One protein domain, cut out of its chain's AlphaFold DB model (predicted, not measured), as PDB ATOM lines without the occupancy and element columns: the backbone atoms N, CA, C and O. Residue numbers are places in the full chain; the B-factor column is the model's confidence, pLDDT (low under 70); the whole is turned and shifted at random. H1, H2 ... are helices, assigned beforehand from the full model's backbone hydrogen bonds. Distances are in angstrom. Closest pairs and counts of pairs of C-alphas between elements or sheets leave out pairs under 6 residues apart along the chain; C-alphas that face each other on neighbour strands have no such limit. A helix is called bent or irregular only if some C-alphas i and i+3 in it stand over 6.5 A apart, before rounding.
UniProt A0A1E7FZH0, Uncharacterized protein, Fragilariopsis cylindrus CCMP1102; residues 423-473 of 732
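Overview. This is residues 423 to 473 of the 732 residues of an uncharacterized protein of Fragilariopsis cylindrus CCMP1102 (UniProt A0A1E7FZH0). What shape do these atoms make? A short helix, H1, folds back through a tight turn beside the beginning of one very long helix, H2, as a lopsided helical hairpin. Residues 446 to 473 of H2 stick out free and make most of the rod's length. What are its parts and size? The printed part has 51 residues with two named helices, H1 then H2, and no named strand; its class is all helix. It is extended, with a radius of gyration of the C-alphas of 18.7 A and spans of 60 by 16 by 7 A.

Along the chain. Where is the first helix? H1 is residues 423 to 430, 10.3 A from first to last C-alpha, and begins at C-alpha 423 at (-62.461, 11.356, 22.944). Where is the second? H2 is residues 435 to 473, 56.9 A from first to last C-alpha. It runs from C-alpha 435 at (-67.677, 2.702, 35.896) to C-alpha 473 at (-16.246, 17.159, 16.389).

Arrangement. How do H1 and H2 stand to each other? They touch and form a helical hairpin, running opposite ways at a shallow tilt of 6 degrees. Their closest C-alphas are those of Leu 428 and Ile 438, 6.4 A apart. Which part of H2 touches H1? Residues 438 to 442 alone touch it. What do the backbones show? In H1 and H2 every O i to N i+4 pair is within hydrogen-bond range, and neither helix is bent.

Size, cuts and confidence. How far does it reach? The two C-alphas farthest apart are those of Ser 432 and Phe 473, 59.8 A. Is it continuous? The printed part has no cut, and the link from H1 to H2, of 4 residues, is tight. Where is confidence low? The mean pLDDT of the printed part is 80.0, and residues 423, 427 and 431 are under 70.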
ATOM      1  N   LEU A 423     -61.386  11.792  23.842       66.31
ATOM      2  CA  LEU A 423     -62.461  11.356  22.944       66.31
ATOM      3  C   LEU A 423     -62.864   9.905  23.204       66.31
ATOM      4  O   LEU A 423     -64.050   9.594  23.237       66.31
ATOM      5  N   PHE A 424     -61.889   9.024  23.423       75.12
ATOM      6  CA  PHE A 424     -62.153   7.617  23.699       75.12
ATOM      7  C   PHE A 424     -62.783   7.397  25.084       75.12
ATOM      8  O   PHE A 424     -63.703   6.599  25.219       75.12
ATOM      9  N   ILE A 425     -62.360   8.132  26.113       79.44
ATOM     10  CA  ILE A 425     -62.986   8.076  27.447       79.44
ATOM     11  C   ILE A 425     -64.405   8.654  27.403       79.44
ATOM     12  O   ILE A 425     -65.326   8.057  27.959       79.44
ATOM     13  N   ALA A 426     -64.600   9.780  26.710       70.06
ATOM     14  CA  ALA A 426     -65.917  10.367  26.489       70.06
ATOM     15  C   ALA A 426     -66.841   9.380  25.762       70.06
ATOM     16  O   ALA A 426     -67.983   9.199  26.172       70.06
ATOM     17  N   PHE A 427     -66.315   8.675  24.756       69.44
ATOM     18  CA  PHE A 427     -67.002   7.581  24.074       69.44
ATOM     19  C   PHE A 427     -67.398   6.463  25.048       69.44
ATOM     20  O   PHE A 427     -68.569   6.121  25.126       69.44
ATOM     21  N   LEU A 428     -66.481   5.926  25.856       72.62
ATOM     22  CA  LEU A 428     -66.811   4.852  26.809       72.62
ATOM     23  C   LEU A 428     -67.844   5.276  27.858       72.62
ATOM     24  O   LEU A 428     -68.708   4.486  28.233       72.62
ATOM     25  N   THR A 429     -67.753   6.526  28.311       78.94
ATOM     26  CA  THR A 429     -68.693   7.116  29.271       78.94
ATOM     27  C   THR A 429     -70.074   7.275  28.648       78.94
ATOM     28  O   THR A 429     -71.073   6.959  29.288       78.94
ATOM     29  N   TRP A 430     -70.137   7.685  27.380       73.06
ATOM     30  CA  TRP A 430     -71.387   7.797  26.633       73.06
ATOM     31  C   TRP A 430     -72.143   6.462  26.539       73.06
ATOM     32  O   TRP A 430     -73.363   6.430  26.672       73.06
ATOM     33  N   PHE A 431     -71.433   5.343  26.380       65.62
ATOM     34  CA  PHE A 431     -72.042   4.005  26.335       65.62
ATOM     35  C   PHE A 431     -72.583   3.516  27.683       65.62
ATOM     36  O   PHE A 431     -73.098   2.402  27.754       65.62
ATOM     37  N   SER A 432     -72.474   4.317  28.750       85.19
ATOM     38  CA  SER A 432     -72.924   3.948  30.096       85.19
ATOM     39  C   SER A 432     -72.341   2.611  30.572       85.19
ATOM     40  O   SER A 432     -72.979   1.868  31.314       85.19
ATOM     41  N   LEU A 433     -71.120   2.283  30.126       76.75
ATOM     42  CA  LEU A 433     -70.414   1.092  30.589       76.75
ATOM     43  C   LEU A 433     -70.169   1.197  32.096       76.75
ATOM     44  O   LEU A 433     -70.001   2.295  32.632       76.75
ATOM     45  N   ASN A 434     -70.111   0.048  32.776       88.62
ATOM     46  CA  ASN A 434     -69.824   0.000  34.208       88.62
ATOM     47  C   ASN A 434     -68.600   0.865  34.535       88.62
ATOM     48  O   ASN A 434     -67.549   0.730  33.905       88.62
ATOM     49  N   GLN A 435     -68.725   1.738  35.537       88.94
ATOM     50  CA  GLN A 435     -67.677   2.702  35.896       88.94
ATOM     51  C   GLN A 435     -66.326   2.018  36.151       88.94
ATOM     52  O   GLN A 435     -65.283   2.531  35.750       88.94
ATOM     53  N   SER A 436     -66.341   0.813  36.730       85.69
ATOM     54  CA  SER A 436     -65.150  -0.019  36.930       85.69
ATOM     55  C   SER A 436     -64.430  -0.358  35.620       85.69
ATOM     56  O   SER A 436     -63.207  -0.277  35.551       85.69
ATOM     57  N   PHE A 437     -65.168  -0.669  34.555       80.56
ATOM     58  CA  PHE A 437     -64.611  -0.962  33.235       80.56
ATOM     59  C   PHE A 437     -63.988   0.281  32.587       80.56
ATOM     60  O   PHE A 437     -62.882   0.212  32.048       80.56
ATOM     61  N   ILE A 438     -64.652   1.437  32.707       86.62
ATOM     62  CA  ILE A 438     -64.130   2.721  32.212       86.62
ATOM     63  C   ILE A 438     -62.818   3.075  32.925       86.62
ATOM     64  O   ILE A 438     -61.859   3.492  32.270       86.62
ATOM     65  N   ILE A 439     -62.741   2.863  34.244       92.56
ATOM     66  CA  ILE A 439     -61.527   3.097  35.040       92.56
ATOM     67  C   ILE A 439     -60.387   2.191  34.564       92.56
ATOM     68  O   ILE A 439     -59.292   2.685  34.292       92.56
ATOM     69  N   VAL A 440     -60.637   0.888  34.396       89.31
ATOM     70  CA  VAL A 440     -59.615  -0.069  33.936       89.31
ATOM     71  C   VAL A 440     -59.083   0.312  32.554       89.31
ATOM     72  O   VAL A 440     -57.868   0.378  32.358       89.31
ATOM     73  N   ILE A 441     -59.964   0.629  31.602       82.56
ATOM     74  CA  ILE A 441     -59.536   1.042  30.262       82.56
ATOM     75  C   ILE A 441     -58.766   2.365  30.302       82.56
ATOM     76  O   ILE A 441     -57.745   2.497  29.628       82.56
ATOM     77  N   SER A 442     -59.202   3.327  31.116       86.06
ATOM     78  CA  SER A 442     -58.500   4.604  31.272       86.06
ATOM     79  C   SER A 442     -57.077   4.401  31.802       86.06
ATOM     80  O   SER A 442     -56.143   5.014  31.288       86.06
ATOM     81  N   ILE A 443     -56.878   3.482  32.756       92.94
ATOM     82  CA  ILE A 443     -55.544   3.114  33.260       92.94
ATOM     83  C   ILE A 443     -54.687   2.509  32.142       92.94
ATOM     84  O   ILE A 443     -53.542   2.923  31.961       92.94
ATOM     85  N   ILE A 444     -55.234   1.574  31.356       86.81
ATOM     86  CA  ILE A 444     -54.518   0.952  30.229       86.81
ATOM     87  C   ILE A 444     -54.091   2.012  29.206       86.81
ATOM     88  O   ILE A 444     -52.947   2.018  28.751       86.81
ATOM     89  N   LEU A 445     -54.983   2.942  28.873       82.44
ATOM     90  CA  LEU A 445     -54.722   4.030  27.933       82.44
ATOM     91  C   LEU A 445     -53.633   4.987  28.438       82.44
ATOM     92  O   LEU A 445     -52.713   5.316  27.686       82.44
ATOM     93  N   ILE A 446     -53.664   5.358  29.720       89.88
ATOM     94  CA  ILE A 446     -52.605   6.154  30.358       89.88
ATOM     95  C   ILE A 446     -51.263   5.410  30.311       89.88
ATOM     96  O   ILE A 446     -50.228   6.008  30.017       89.88
ATOM     97  N   LEU A 447     -51.259   4.097  30.538       91.00
ATOM     98  CA  LEU A 447     -50.042   3.285  30.497       91.00
ATOM     99  C   LEU A 447     -49.461   3.223  29.070       91.00
ATOM    100  O   LEU A 447     -48.256   3.415  28.879       91.00
ATOM    101  N   ILE A 448     -50.315   3.077  28.050       80.44
ATOM    102  CA  ILE A 448     -49.928   3.180  26.632       80.44
ATOM    103  C   ILE A 448     -49.348   4.568  26.318       80.44
ATOM    104  O   ILE A 448     -48.319   4.662  25.639       80.44
ATOM    105  N   LEU A 449     -49.960   5.641  26.829       82.50
ATOM    106  CA  LEU A 449     -49.472   7.014  26.667       82.50
ATOM    107  C   LEU A 449     -48.070   7.179  27.271       82.50
ATOM    108  O   LEU A 449     -47.182   7.720  26.612       82.50
ATOM    109  N   ILE A 450     -47.838   6.666  28.482       88.12
ATOM    110  CA  ILE A 450     -46.524   6.706  29.140       88.12
ATOM    111  C   ILE A 450     -45.479   5.958  28.299       88.12
ATOM    112  O   ILE A 450     -44.392   6.489  28.060       88.12
ATOM    113  N   ILE A 451     -45.809   4.770  27.777       85.38
ATOM    114  CA  ILE A 451     -44.910   3.994  26.904       85.38
ATOM    115  C   ILE A 451     -44.597   4.761  25.608       85.38
ATOM    116  O   ILE A 451     -43.441   4.801  25.173       85.38
ATOM    117  N   MET A 452     -45.599   5.387  24.987       75.56
ATOM    118  CA  MET A 452     -45.429   6.220  23.790       75.56
ATOM    119  C   MET A 452     -44.518   7.421  24.071       75.56
ATOM    120  O   MET A 452     -43.544   7.632  23.343       75.56
ATOM    121  N   ILE A 453     -44.772   8.168  25.152       82.69
ATOM    122  CA  ILE A 453     -43.952   9.312  25.577       82.69
ATOM    123  C   ILE A 453     -42.515   8.862  25.850       82.69
ATOM    124  O   ILE A 453     -41.575   9.514  25.396       82.69
ATOM    125  N   TRP A 454     -42.322   7.726  26.522       87.81
ATOM    126  CA  TRP A 454     -40.996   7.175  26.795       87.81
ATOM    127  C   TRP A 454     -40.247   6.806  25.508       87.81
ATOM    128  O   TRP A 454     -39.086   7.188  25.335       87.81
ATOM    129  N   LYS A 455     -40.922   6.156  24.548       75.62
ATOM    130  CA  LYS A 455     -40.352   5.849  23.225       75.62
ATOM    131  C   LYS A 455     -39.938   7.113  22.474       75.62
ATOM    132  O   LYS A 455     -38.850   7.143  21.895       75.62
ATOM    133  N   VAL A 456     -40.765   8.160  22.478       75.44
ATOM    134  CA  VAL A 456     -40.421   9.417  21.798       75.44
ATOM    135  C   VAL A 456     -39.299  10.152  22.527       75.44
ATOM    136  O   VAL A 456     -38.350  10.589  21.878       75.44
ATOM    137  N   ARG A 457     -39.322  10.210  23.864       84.06
ATOM    138  CA  ARG A 457     -38.236  10.785  24.669       84.06
ATOM    139  C   ARG A 457     -36.902  10.104  24.372       84.06
ATOM    140  O   ARG A 457     -35.904  10.795  24.194       84.06
ATOM    141  N   ARG A 458     -36.882   8.771  24.244       82.00
ATOM    142  CA  ARG A 458     -35.680   8.013  23.859       82.00
ATOM    143  C   ARG A 458     -35.157   8.430  22.479       82.00
ATOM    144  O   ARG A 458     -33.953   8.602  22.319       82.00
ATOM    145  N   LYS A 459     -36.043   8.659  21.503       70.19
ATOM    146  CA  LYS A 459     -35.659   9.164  20.170       70.19
ATOM    147  C   LYS A 459     -35.097  10.583  20.227       70.19
ATOM    148  O   LYS A 459     -34.060  10.846  19.627       70.19
ATOM    149  N   VAL A 460     -35.746  11.484  20.964       75.94
ATOM    150  CA  VAL A 460     -35.280  12.869  21.131       75.94
ATOM    151  C   VAL A 460     -33.925  12.907  21.841       75.94
ATOM    152  O   VAL A 460     -33.041  13.643  21.413       75.94
ATOM    153  N   ALA A 461     -33.721  12.075  22.866       81.50
ATOM    154  CA  ALA A 461     -32.436  11.950  23.551       81.50
ATOM    155  C   ALA A 461     -31.330  11.456  22.606       81.50
ATOM    156  O   ALA A 461     -30.241  12.025  22.593       81.50
ATOM    157  N   LEU A 462     -31.621  10.462  21.760       76.06
ATOM    158  CA  LEU A 462     -30.676   9.966  20.758       76.06
ATOM    159  C   LEU A 462     -30.300  11.064  19.753       76.06
ATOM    160  O   LEU A 462     -29.118  11.285  19.505       76.06
ATOM    161  N   ILE A 463     -31.281  11.811  19.234       71.50
ATOM    162  CA  ILE A 463     -31.033  12.945  18.326       71.50
ATOM    163  C   ILE A 463     -30.213  14.034  19.027       71.50
ATOM    164  O   ILE A 463     -29.258  14.550  18.454       71.50
ATOM    165  N   SER A 464     -30.544  14.362  20.277       78.00
ATOM    166  CA  SER A 464     -29.800  15.343  21.069       78.00
ATOM    167  C   SER A 464     -28.345  14.917  21.277       78.00
ATOM    168  O   SER A 464     -27.447  15.748  21.148       78.00
ATOM    169  N   ASN A 465     -28.099  13.633  21.545       80.06
ATOM    170  CA  ASN A 465     -26.750  13.090  21.704       80.06
ATOM    171  C   ASN A 465     -25.958  13.147  20.391       80.06
ATOM    172  O   ASN A 465     -24.806  13.568  20.409       80.06
ATOM    173  N   LEU A 466     -26.582  12.829  19.251       72.81
ATOM    174  CA  LEU A 466     -25.949  12.970  17.933       72.81
ATOM    175  C   LEU A 466     -25.604  14.432  17.612       72.81
ATOM    176  O   LEU A 466     -24.523  14.724  17.104       72.81
ATOM    177  N   VAL A 467     -26.494  15.374  17.945       73.44
ATOM    178  CA  VAL A 467     -26.233  16.813  17.778       73.44
ATOM    179  C   VAL A 467     -25.108  17.281  18.706       73.44
ATOM    180  O   VAL A 467     -24.306  18.121  18.301       73.44
ATOM    181  N   LYS A 468     -25.029  16.748  19.932       82.56
ATOM    182  CA  LYS A 468     -23.958  17.065  20.884       82.56
ATOM    183  C   LYS A 468     -22.601  16.557  20.389       82.56
ATOM    184  O   LYS A 468     -21.694  17.370  20.253       82.56
ATOM    185  N   GLN A 469     -22.505  15.277  20.022       78.50
ATOM    186  CA  GLN A 469     -21.278  14.685  19.468       78.50
ATOM    187  C   GLN A 469     -20.788  15.465  18.246       78.50
ATOM    188  O   GLN A 469     -19.605  15.749  18.107       78.50
ATOM    189  N   ARG A 470     -21.705  15.912  17.383       71.12
ATOM    190  CA  ARG A 470     -21.356  16.731  16.218       71.12
ATOM    191  C   ARG A 470     -20.725  18.081  16.576       71.12
ATOM    192  O   ARG A 470     -19.864  18.556  15.839       71.12
ATOM    193  N   LYS A 471     -21.169  18.728  17.659       77.12
ATOM    194  CA  LYS A 471     -20.572  19.993  18.113       77.12
ATOM    195  C   LYS A 471     -19.149  19.787  18.610       77.12
ATOM    196  O   LYS A 471     -18.306  20.609  18.280       77.12
ATOM    197  N   GLU A 472     -18.915  18.691  19.328       81.56
ATOM    198  CA  GLU A 472     -17.593  18.297  19.828       81.56
ATOM    199  C   GLU A 472     -16.625  18.050  18.654       81.56
ATOM    200  O   GLU A 472     -15.552  18.644  18.612       81.56
ATOM    201  N   PHE A 473     -17.059  17.336  17.604       72.44
ATOM    202  CA  PHE A 473     -16.246  17.159  16.389       72.44
ATOM    203  C   PHE A 473     -15.905  18.478  15.672       72.44
ATOM    204  O   PHE A 473     -14.801  18.637  15.159       72.44
TER     205      PHE A 473